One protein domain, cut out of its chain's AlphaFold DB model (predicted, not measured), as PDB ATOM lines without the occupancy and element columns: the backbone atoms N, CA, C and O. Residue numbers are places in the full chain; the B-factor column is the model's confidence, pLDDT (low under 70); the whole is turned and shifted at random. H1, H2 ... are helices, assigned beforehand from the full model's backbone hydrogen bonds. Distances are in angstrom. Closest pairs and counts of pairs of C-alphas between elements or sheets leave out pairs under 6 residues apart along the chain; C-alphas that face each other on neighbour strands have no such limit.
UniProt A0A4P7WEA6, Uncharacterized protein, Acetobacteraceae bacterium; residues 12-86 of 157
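This is residues 12 to 86 of the 157 residues of an uncharacterized protein of Acetobacteraceae bacterium (UniProt A0A4P7WEA6). The long helix H5 is the spine: H4 folds back beside it as a helical hairpin, H2 and H3 come up to it with their last residues, Phe 31 and Lys 43, near opposite ends of H5, and H1 lies off at a corner, touching no helix. After H5 the printed part folds back, residues 84 to 85 pairing antiparallel with residues 34 to 35. It has 75 residues with five named helices, H1 to H5, and no named strand: all helix, compact, radius of gyration of the C-alphas 11.3 A, spans 31 by 28 by 20 A.

H1 is residues 12 to 16, from C-alpha 12 at (-62.844, -9.973, 32.614). H2 is 23 to 31, 12.2 A; H3 38 to 43, 8.7 A; H4 46 to 54, 12.3 A. H5 is 61 to 79, 26.7 A, ending at (-48.098, 0.609, 52.247).

H5, the hub, touches H2 with residues 64 to 68 alone, closest C-alphas Phe 31 and Ser 64, 5.8 A, only just about perpendicular at 71 degrees. Residues 75 to 79 alone touch H3, closest C-alphas Lys 43 and Ala 78, 5.9 A, a steep tilt of 63 degrees. Residues 67 to 74 alone touch H4, closest C-alphas Gln 48 and Ala 74, 6.5 A, a shallow tilt of 8 degrees, opposite ways. H1 touches no helix. Every O i to N i+4 pair in H1 to H5 is within hydrogen-bond range.

The farthest C-alphas, Asn 13 and Ala 61, are 32.0 A apart. The printed part has no cut and no long link; residue 14 has pLDDT under 70.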
ATOM      1  N   GLY A  12     -62.662 -11.191  33.385       87.12
ATOM      2  CA  GLY A  12     -62.844  -9.973  32.614       87.12
ATOM      3  C   GLY A  12     -61.636  -9.031  32.602       87.12
ATOM      4  O   GLY A  12     -60.546  -9.304  33.115       87.12
ATOM      5  N   ASN A  13     -61.846  -7.848  32.021       78.94
ATOM      6  CA  ASN A  13     -60.771  -6.877  31.787       78.94
ATOM      7  C   ASN A  13     -60.172  -6.303  33.078       78.94
ATOM      8  O   ASN A  13     -58.995  -5.961  33.105       78.94
ATOM      9  N   SER A  14     -60.937  -6.239  34.172       69.69
ATOM     10  CA  SER A  14     -60.435  -5.699  35.446       69.69
ATOM     11  C   SER A  14     -59.277  -6.516  36.035       69.69
ATOM     12  O   SER A  14     -58.376  -5.949  36.654       69.69
ATOM     13  N   VAL A  15     -59.264  -7.833  35.817       73.56
ATOM     14  CA  VAL A  15     -58.158  -8.703  36.229       73.56
ATOM     15  C   VAL A  15     -57.002  -8.616  35.234       73.56
ATOM     16  O   VAL A  15     -55.854  -8.507  35.658       73.56
ATOM     17  N   ARG A  16     -57.292  -8.563  33.926       74.19
ATOM     18  CA  ARG A  16     -56.275  -8.375  32.870       74.19
ATOM     19  C   ARG A  16     -55.498  -7.060  33.042       74.19
ATOM     20  O   ARG A  16     -54.293  -7.027  32.821       74.19
ATOM     21  N   SER A  17     -56.162  -6.012  33.531       72.19
ATOM     22  CA  SER A  17     -55.558  -4.717  33.871       72.19
ATOM     23  C   SER A  17     -55.049  -4.628  35.319       72.19
ATOM     24  O   SER A  17     -54.795  -3.526  35.801       72.19
ATOM     25  N   PHE A  18     -54.945  -5.743  36.051       80.88
ATOM     26  CA  PHE A  18     -54.462  -5.815  37.442       80.88
ATOM     27  C   PHE A  18     -55.210  -4.945  38.471       80.88
ATOM     28  O   PHE A  18     -54.677  -4.649  39.542       80.88
ATOM     29  N   HIS A  19     -56.452  -4.544  38.200       81.81
ATOM     30  CA  HIS A  19     -57.293  -3.850  39.185       81.81
ATOM     31  C   HIS A  19     -57.876  -4.829  40.211       81.81
ATOM     32  O   HIS A  19     -58.113  -4.469  41.362       81.81
ATOM     33  N   ARG A  20     -58.083  -6.086  39.807       88.38
ATOM     34  CA  ARG A  20     -58.491  -7.191  40.679       88.38
ATOM     35  C   ARG A  20     -57.443  -8.301  40.670       88.38
ATOM     36  O   ARG A  20     -56.697  -8.460  39.709       88.38
ATOM     37  N   ILE A  21     -57.417  -9.078  41.748       92.06
ATOM     38  CA  ILE A  21     -56.512 -10.220  41.912       92.06
ATOM     39  C   ILE A  21     -57.087 -11.426  41.159       92.06
ATOM     40  O   ILE A  21     -58.200 -11.858  41.485       92.06
ATOM     41  N   SER A  22     -56.322 -11.968  40.204       94.00
ATOM     42  CA  SER A  22     -56.715 -13.133  39.397       94.00
ATOM     43  C   SER A  22     -56.817 -14.427  40.207       94.00
ATOM     44  O   SER A  22     -56.232 -14.535  41.284       94.00
ATOM     45  N   MET A  23     -57.477 -15.459  39.679       95.50
ATOM     46  CA  MET A  23     -57.544 -16.781  40.305       95.50
ATOM     47  C   MET A  23     -56.169 -17.429  40.412       95.50
ATOM     48  O   MET A  23     -55.838 -17.968  41.466       95.50
ATOM     49  N   SER A  24     -55.323 -17.304  39.386       95.06
ATOM     50  CA  SER A  24     -53.931 -17.763  39.476       95.06
ATOM     51  C   SER A  24     -53.196 -17.092  40.635       95.06
ATOM     52  O   SER A  24     -52.547 -17.770  41.424       95.06
ATOM     53  N   MET A  25     -53.355 -15.777  40.799       95.38
ATOM     54  CA  MET A  25     -52.752 -15.030  41.905       95.38
ATOM     55  C   MET A  25     -53.318 -15.421  43.266       95.38
ATOM     56  O   MET A  25     -52.561 -15.663  44.204       95.38
ATOM     57  N   ARG A  26     -54.647 -15.524  43.376       95.81
ATOM     58  CA  ARG A  26     -55.322 -15.985  44.595       95.81
ATOM     59  C   ARG A  26     -54.815 -17.374  44.997       95.81
ATOM     60  O   ARG A  26     -54.603 -17.600  46.180       95.81
ATOM     61  N   ARG A  27     -54.548 -18.272  44.039       96.62
ATOM     62  CA  ARG A  27     -53.980 -19.601  44.316       96.62
ATOM     63  C   ARG A  27     -52.557 -19.520  44.862       96.62
ATOM     64  O   ARG A  27     -52.257 -20.186  45.844       96.62
ATOM     65  N   LYS A  28     -51.698 -18.683  44.270       97.06
ATOM     66  CA  LYS A  28     -50.327 -18.466  44.772       97.06
ATOM     67  C   LYS A  28     -50.325 -17.890  46.191       97.06
ATOM     68  O   LYS A  28     -49.519 -18.303  47.016       97.06
ATOM     69  N   LEU A  29     -51.248 -16.972  46.489       97.31
ATOM     70  CA  LEU A  29     -51.442 -16.434  47.840       97.31
ATOM     71  C   LEU A  29     -51.903 -17.516  48.825       97.31
ATOM     72  O   LEU A  29     -51.391 -17.572  49.940       97.31
ATOM     73  N   ASP A  30     -52.819 -18.392  48.406       97.25
ATOM     74  CA  ASP A  30     -53.299 -19.509  49.222       97.25
ATOM     75  C   ASP A  30     -52.172 -20.524  49.513       97.25
ATOM     76  O   ASP A  30     -52.008 -20.918  50.669       97.25
ATOM     77  N   PHE A  31     -51.336 -20.868  48.523       96.56
ATOM     78  CA  PHE A  31     -50.125 -21.683  48.719       96.56
ATOM     79  C   PHE A  31     -49.123 -21.030  49.675       96.56
ATOM     80  O   PHE A  31     -48.645 -21.663  50.611       96.56
ATOM     81  N   ALA A  32     -48.877 -19.731  49.509       97.19
ATOM     82  CA  ALA A  32     -48.028 -18.945  50.400       97.19
ATOM     83  C   ALA A  32     -48.656 -18.668  51.780       97.19
ATOM     84  O   ALA A  32     -48.035 -18.005  52.613       97.19
ATOM     85  N   ARG A  33     -49.888 -19.140  52.030       97.19
ATOM     86  CA  ARG A  33     -50.670 -18.898  53.254       97.19
ATOM     87  C   ARG A  33     -50.782 -17.411  53.604       97.19
ATOM     88  O   ARG A  33     -50.788 -17.036  54.777       97.19
ATOM     89  N   ILE A  34     -50.920 -16.554  52.592       97.44
ATOM     90  CA  ILE A  34     -51.072 -15.105  52.746       97.44
ATOM     91  C   ILE A  34     -52.507 -14.674  52.461       97.44
ATOM     92  O   ILE A  34     -53.085 -14.969  51.418       97.44
ATOM     93  N   LYS A  35     -53.058 -13.872  53.371       95.56
ATOM     94  CA  LYS A  35     -54.301 -13.132  53.181       95.56
ATOM     95  C   LYS A  35     -53.985 -11.675  52.847       95.56
ATOM     96  O   LYS A  35     -53.738 -10.865  53.738       95.56
ATOM     97  N   MET A  36     -54.049 -11.354  51.558       95.81
ATOM     98  CA  MET A  36     -53.922  -9.992  51.035       95.81
ATOM     99  C   MET A  36     -55.302  -9.354  50.850       95.81
ATOM    100  O   MET A  36     -56.207  -9.976  50.286       95.81
ATOM    101  N   SER A  37     -55.478  -8.118  51.322       92.56
ATOM    102  CA  SER A  37     -56.712  -7.362  51.081       92.56
ATOM    103  C   SER A  37     -56.709  -6.704  49.691       92.56
ATOM    104  O   SER A  37     -55.657  -6.472  49.094       92.56
ATOM    105  N   LEU A  38     -57.894  -6.367  49.166       90.12
ATOM    106  CA  LEU A  38     -57.990  -5.581  47.927       90.12
ATOM    107  C   LEU A  38     -57.405  -4.173  48.088       90.12
ATOM    108  O   LEU A  38     -56.892  -3.625  47.121       90.12
ATOM    109  N   GLU A  39     -57.459  -3.609  49.294       93.00
ATOM    110  CA  GLU A  39     -56.840  -2.319  49.599       93.00
ATOM    111  C   GLU A  39     -55.311  -2.405  49.489       93.00
ATOM    112  O   GLU A  39     -54.704  -1.604  48.785       93.00
ATOM    113  N   GLN A  40     -54.700  -3.432  50.088       96.19
ATOM    114  CA  GLN A  40     -53.259  -3.690  49.986       96.19
ATOM    115  C   GLN A  40     -52.831  -3.904  48.534       96.19
ATOM    116  O   GLN A  40     -51.867  -3.298  48.076       96.19
ATOM    117  N   TRP A  41     -53.587  -4.705  47.780       95.75
ATOM    118  CA  TRP A  41     -53.354  -4.881  46.345       95.75
ATOM    119  C   TRP A  41     -53.445  -3.556  45.572       95.75
ATOM    120  O   TRP A  41     -52.614  -3.278  44.706       95.75
ATOM    121  N   GLY A  42     -54.433  -2.726  45.917       94.50
ATOM    122  CA  GLY A  42     -54.663  -1.401  45.345       94.50
ATOM    123  C   GLY A  42     -53.516  -0.413  45.578       94.50
ATOM    124  O   GLY A  42     -53.297   0.449  44.731       94.50
ATOM    125  N   LYS A  43     -52.749  -0.575  46.663       96.25
ATOM    126  CA  LYS A  43     -51.568   0.248  46.976       96.25
ATOM    127  C   LYS A  43     -50.312  -0.164  46.195       96.25
ATOM    128  O   LYS A  43     -49.429   0.662  46.009       96.25
ATOM    129  N   LEU A  44     -50.229  -1.407  45.707       96.75
ATOM    130  CA  LEU A  44     -49.079  -1.867  44.915       96.75
ATOM    131  C   LEU A  44     -48.981  -1.136  43.569       96.75
ATOM    132  O   LEU A  44     -50.005  -0.927  42.908       96.75
ATOM    133  N   SER A  45     -47.754  -0.849  43.120       95.62
ATOM    134  CA  SER A  45     -47.492  -0.320  41.775       95.62
ATOM    135  C   SER A  45     -47.828  -1.348  40.688       95.62
ATOM    136  O   SER A  45     -47.937  -2.553  40.945       95.62
ATOM    137  N   GLN A  46     -47.968  -0.900  39.438       93.12
ATOM    138  CA  GLN A  46     -48.248  -1.813  38.330       93.12
ATOM    139  C   GLN A  46     -47.106  -2.828  38.121       93.12
ATOM    140  O   GLN A  46     -47.362  -3.993  37.816       93.12
ATOM    141  N   GLU A  47     -45.861  -2.410  38.327       94.69
ATOM    142  CA  GLU A  47     -44.653  -3.236  38.254       94.69
ATOM    143  C   GLU A  47     -44.654  -4.297  39.352       94.69
ATOM    144  O   GLU A  47     -44.439  -5.472  39.060       94.69
ATOM    145  N   GLN A  48     -44.975  -3.917  40.593       96.25
ATOM    146  CA  GLN A  48     -45.100  -4.866  41.702       96.25
ATOM    147  C   GLN A  48     -46.199  -5.898  41.426       96.25
ATOM    148  O   GLN A  48     -45.985  -7.096  41.611       96.25
ATOM    149  N   ARG A  49     -47.359  -5.466  40.912       95.81
ATOM    150  CA  ARG A  49     -48.454  -6.380  40.543       95.81
ATOM    151  C   ARG A  49     -48.042  -7.357  39.440       95.81
ATOM    152  O   ARG A  49     -48.329  -8.546  39.563       95.81
ATOM    153  N   LYS A  50     -47.344  -6.886  38.399       93.44
ATOM    154  CA  LYS A  50     -46.800  -7.730  37.316       93.44
ATOM    155  C   LYS A  50     -45.736  -8.702  37.829       93.44
ATOM    156  O   LYS A  50     -45.747  -9.868  37.446       93.44
ATOM    157  N   MET A  51     -44.844  -8.242  38.705       95.50
ATOM    158  CA  MET A  51     -43.811  -9.070  39.327       95.50
ATOM    159  C   MET A  51     -44.444 -10.213  40.122       95.50
ATOM    160  O   MET A  51     -44.145 -11.372  39.848       95.50
ATOM    161  N   LEU A  52     -45.394  -9.913  41.016       96.19
ATOM    162  CA  LEU A  52     -46.092 -10.947  41.784       96.19
ATOM    163  C   LEU A  52     -46.906 -11.876  40.873       96.19
ATOM    164  O   LEU A  52     -46.919 -13.087  41.077       96.19
ATOM    165  N   PHE A  53     -47.539 -11.335  39.829       94.69
ATOM    166  CA  PHE A  53     -48.243 -12.144  38.837       94.69
ATOM    167  C   PHE A  53     -47.325 -13.170  38.182       94.69
ATOM    168  O   PHE A  53     -47.681 -14.346  38.155       94.69
ATOM    169  N   ASN A  54     -46.139 -12.763  37.737       93.75
ATOM    170  CA  ASN A  54     -45.199 -13.629  37.028       93.75
ATOM    171  C   ASN A  54     -44.344 -14.515  37.949       93.75
ATOM    172  O   ASN A  54     -43.856 -15.547  37.497       93.75
ATOM    173  N   ALA A  55     -44.191 -14.167  39.230       94.94
ATOM    174  CA  ALA A  55     -43.375 -14.925  40.176       94.94
ATOM    175  C   ALA A  55     -43.862 -16.385  40.319       94.94
ATOM    176  O   ALA A  55     -45.070 -16.619  40.460       94.94
ATOM    177  N   PRO A  56     -42.965 -17.386  40.290       93.44
ATOM    178  CA  PRO A  56     -43.347 -18.787  40.420       93.44
ATOM    179  C   PRO A  56     -43.853 -19.097  41.834       93.44
ATOM    180  O   PRO A  56     -43.362 -18.558  42.820       93.44
ATOM    181  N   CYS A  57     -44.851 -19.975  41.923       94.81
ATOM    182  CA  CYS A  57     -45.341 -20.553  43.174       94.81
ATOM    183  C   CYS A  57     -46.147 -21.806  42.816       94.81
ATOM    184  O   CYS A  57     -47.260 -21.701  42.284       94.81
ATOM    185  N   THR A  58     -45.539 -22.978  43.016       89.62
ATOM    186  CA  THR A  58     -46.104 -24.275  42.598       89.62
ATOM    187  C   THR A  58     -46.751 -25.055  43.740       89.62
ATOM    188  O   THR A  58     -47.365 -26.090  43.504       89.62
ATOM    189  N   GLY A  59     -46.697 -24.512  44.960       91.56
ATOM    190  CA  GLY A  59     -47.288 -25.109  46.158       91.56
ATOM    191  C   GLY A  59     -46.311 -25.957  46.971       91.56
ATOM    192  O   GLY A  59     -46.618 -26.299  48.109       91.56
ATOM    193  N   ASP A  60     -45.119 -26.240  46.439       95.12
ATOM    194  CA  ASP A  60     -44.006 -26.766  47.226       95.12
ATOM    195  C   ASP A  60     -43.532 -25.736  48.268       95.12
ATOM    196  O   ASP A  60     -43.774 -24.528  48.139       95.12
ATOM    197  N   ALA A  61     -42.870 -26.219  49.321       94.75
ATOM    198  CA  ALA A  61     -42.483 -25.396  50.462       94.75
ATOM    199  C   ALA A  61     -41.547 -24.239  50.073       94.75
ATOM    200  O   ALA A  61     -41.738 -23.116  50.544       94.75
ATOM    201  N   GLU A  62     -40.577 -24.492  49.192       96.38
ATOM    202  CA  GLU A  62     -39.567 -23.511  48.795       96.38
ATOM    203  C   GLU A  62     -40.192 -22.379  47.975       96.38
ATOM    204  O   GLU A  62     -40.078 -21.204  48.343       96.38
ATOM    205  N   SER A  63     -40.928 -22.712  46.908       96.25
ATOM    206  CA  SER A  63     -41.557 -21.693  46.063       96.25
ATOM    207  C   SER A  63     -42.637 -20.916  46.815       96.25
ATOM    208  O   SER A  63     -42.757 -19.700  46.640       96.25
ATOM    209  N   SER A  64     -43.374 -21.576  47.714       96.50
ATOM    210  CA  SER A  64     -44.387 -20.922  48.550       96.50
ATOM    211  C   SER A  64     -43.753 -19.944  49.539       96.50
ATOM    212  O   SER A  64     -44.251 -18.828  49.694       96.50
ATOM    213  N   GLN A  65     -42.635 -20.313  50.176       97.50
ATOM    214  CA  GLN A  65     -41.901 -19.428  51.085       97.50
ATOM    215  C   GLN A  65     -41.285 -18.238  50.341       97.50
ATOM    216  O   GLN A  65     -41.388 -17.099  50.810       97.50
ATOM    217  N   HIS A  66     -40.687 -18.481  49.173       97.56
ATOM    218  CA  HIS A  66     -40.128 -17.428  48.330       97.56
ATOM    219  C   HIS A  66     -41.208 -16.430  47.895       97.56
ATOM    220  O   HIS A  66     -41.073 -15.225  48.114       97.56
ATOM    221  N   TYR A  67     -42.329 -16.928  47.369       98.12
ATOM    222  CA  TYR A  67     -43.464 -16.093  46.986       98.12
ATOM    223  C   TYR A  67     -44.018 -15.303  48.179       98.12
ATOM    224  O   TYR A  67     -44.330 -14.117  48.062       98.12
ATOM    225  N   ALA A  68     -44.082 -15.926  49.360       98.19
ATOM    226  CA  ALA A  68     -44.530 -15.260  50.573       98.19
ATOM    227  C   ALA A  68     -43.627 -14.083  50.977       98.19
ATOM    228  O   ALA A  68     -44.120 -13.065  51.471       98.19
ATOM    229  N   LYS A  69     -42.310 -14.208  50.774       98.12
ATOM    230  CA  LYS A  69     -41.344 -13.128  51.011       98.12
ATOM    231  C   LYS A  69     -41.567 -11.967  50.039       98.12
ATOM    232  O   LYS A  69     -41.736 -10.841  50.501       98.12
ATOM    233  N   LEU A  70     -41.686 -12.252  48.739       98.19
ATOM    234  CA  LEU A  70     -41.948 -11.233  47.710       98.19
ATOM    235  C   LEU A  70     -43.216 -10.424  48.008       98.19
ATOM    236  O   LEU A  70     -43.224  -9.199  47.903       98.19
ATOM    237  N   VAL A  71     -44.291 -11.104  48.413       98.25
ATOM    238  CA  VAL A  71     -45.555 -10.445  48.757       98.25
ATOM    239  C   VAL A  71     -45.401  -9.524  49.971       98.25
ATOM    240  O   VAL A  71     -45.880  -8.392  49.933       98.25
ATOM    241  N   ARG A  72     -44.740  -9.988  51.042       98.25
ATOM    242  CA  ARG A  72     -44.506  -9.173  52.247       98.25
ATOM    243  C   ARG A  72     -43.672  -7.937  51.936       98.25
ATOM    244  O   ARG A  72     -44.041  -6.844  52.344       98.25
ATOM    245  N   GLU A  73     -42.593  -8.103  51.175       98.12
ATOM    246  CA  GLU A  73     -41.728  -6.996  50.764       98.12
ATOM    247  C   GLU A  73     -42.490  -5.968  49.924       98.12
ATOM    248  O   GLU A  73     -42.422  -4.776  50.220       98.12
ATOM    249  N   ALA A  74     -43.283  -6.415  48.945       98.00
ATOM    250  CA  ALA A  74     -44.077  -5.523  48.105       98.00
ATOM    251  C   ALA A  74     -45.105  -4.718  48.918       98.00
ATOM    252  O   ALA A  74     -45.207  -3.502  48.750       98.00
ATOM    253  N   VAL A  75     -45.840  -5.371  49.826       97.69
ATOM    254  CA  VAL A  75     -46.844  -4.696  50.669       97.69
ATOM    255  C   VAL A  75     -46.183  -3.739  51.660       97.69
ATOM    256  O   VAL A  75     -46.643  -2.606  51.805       97.69
ATOM    257  N   LYS A  76     -45.066  -4.135  52.278       97.69
ATOM    258  CA  LYS A  76     -44.312  -3.269  53.191       97.69
ATOM    259  C   LYS A  76     -43.768  -2.029  52.486       97.69
ATOM    260  O   LYS A  76     -43.883  -0.934  53.020       97.69
ATOM    261  N   GLN A  77     -43.216  -2.181  51.283       97.38
ATOM    262  CA  GLN A  77     -42.710  -1.056  50.491       97.38
ATOM    263  C   GLN A  77     -43.824  -0.109  50.037       97.38
ATOM    264  O   GLN A  77     -43.647   1.103  50.075       97.38
ATOM    265  N   ALA A  78     -44.964  -0.651  49.600       96.25
ATOM    266  CA  ALA A  78     -46.045   0.150  49.033       96.25
ATOM    267  C   ALA A  78     -46.938   0.821  50.088       96.25
ATOM    268  O   ALA A  78     -47.505   1.879  49.828       96.25
ATOM    269  N   ALA A  79     -47.108   0.193  51.255       92.44
ATOM    270  CA  ALA A  79     -48.098   0.609  52.247       92.44
ATOM    271  C   ALA A  79     -47.548   0.753  53.674       92.44
ATOM    272  O   ALA A  79     -48.262   1.255  54.537       92.44
ATOM    273  N   GLY A  80     -46.322   0.296  53.958       95.38
ATOM    274  CA  GLY A  80     -45.815   0.205  55.334       95.38
ATOM    275  C   GLY A  80     -46.580  -0.805  56.200       95.38
ATOM    276  O   GLY A  80     -46.498  -0.758  57.423       95.38
ATOM    277  N   GLU A  81     -47.343  -1.704  55.574       95.44
ATOM    278  CA  GLU A  81     -48.222  -2.668  56.234       95.44
ATOM    279  C   GLU A  81     -47.656  -4.091  56.191       95.44
ATOM    280  O   GLU A  81     -46.813  -4.427  55.359       95.44
ATOM    281  N   GLU A  82     -48.209  -4.958  57.038       95.12
ATOM    282  CA  GLU A  82     -47.970  -6.399  57.008       95.12
ATOM    283  C   GLU A  82     -49.205  -7.146  56.480       95.12
ATOM    284  O   GLU A  82     -50.361  -6.784  56.739       95.12
ATOM    285  N   VAL A  83     -48.974  -8.236  55.747       96.56
ATOM    286  CA  VAL A  83     -50.053  -9.138  55.322       96.56
ATOM    287  C   VAL A  83     -50.408 -10.120  56.431       96.56
ATOM    288  O   VAL A  83     -49.551 -10.606  57.169       96.56
ATOM    289  N   LYS A  84     -51.691 -10.469  56.527       96.31
ATOM    290  CA  LYS A  84     -52.159 -11.458  57.504       96.31
ATOM    291  C   LYS A  84     -51.904 -12.876  56.999       96.31
ATOM    292  O   LYS A  84     -51.879 -13.121  55.793       96.31
ATOM    293  N   ALA A  85     -51.791 -13.829  57.921       95.75
ATOM    294  CA  ALA A  85     -51.808 -15.243  57.566       95.75
ATOM    295  C   ALA A  85     -53.208 -15.663  57.089       95.75
ATOM    296  O   ALA A  85     -54.230 -15.259  57.654       95.75
ATOM    297  N   LEU A  86     -53.261 -16.499  56.056       95.06
ATOM    298  CA  LEU A  86     -54.459 -17.255  55.719       95.06
ATOM    299  C   LEU A  86     -54.584 -18.406  56.718       95.06
ATOM    300  O   LEU A  86     -53.719 -19.273  56.766       95.06
TER     301      LEU A  86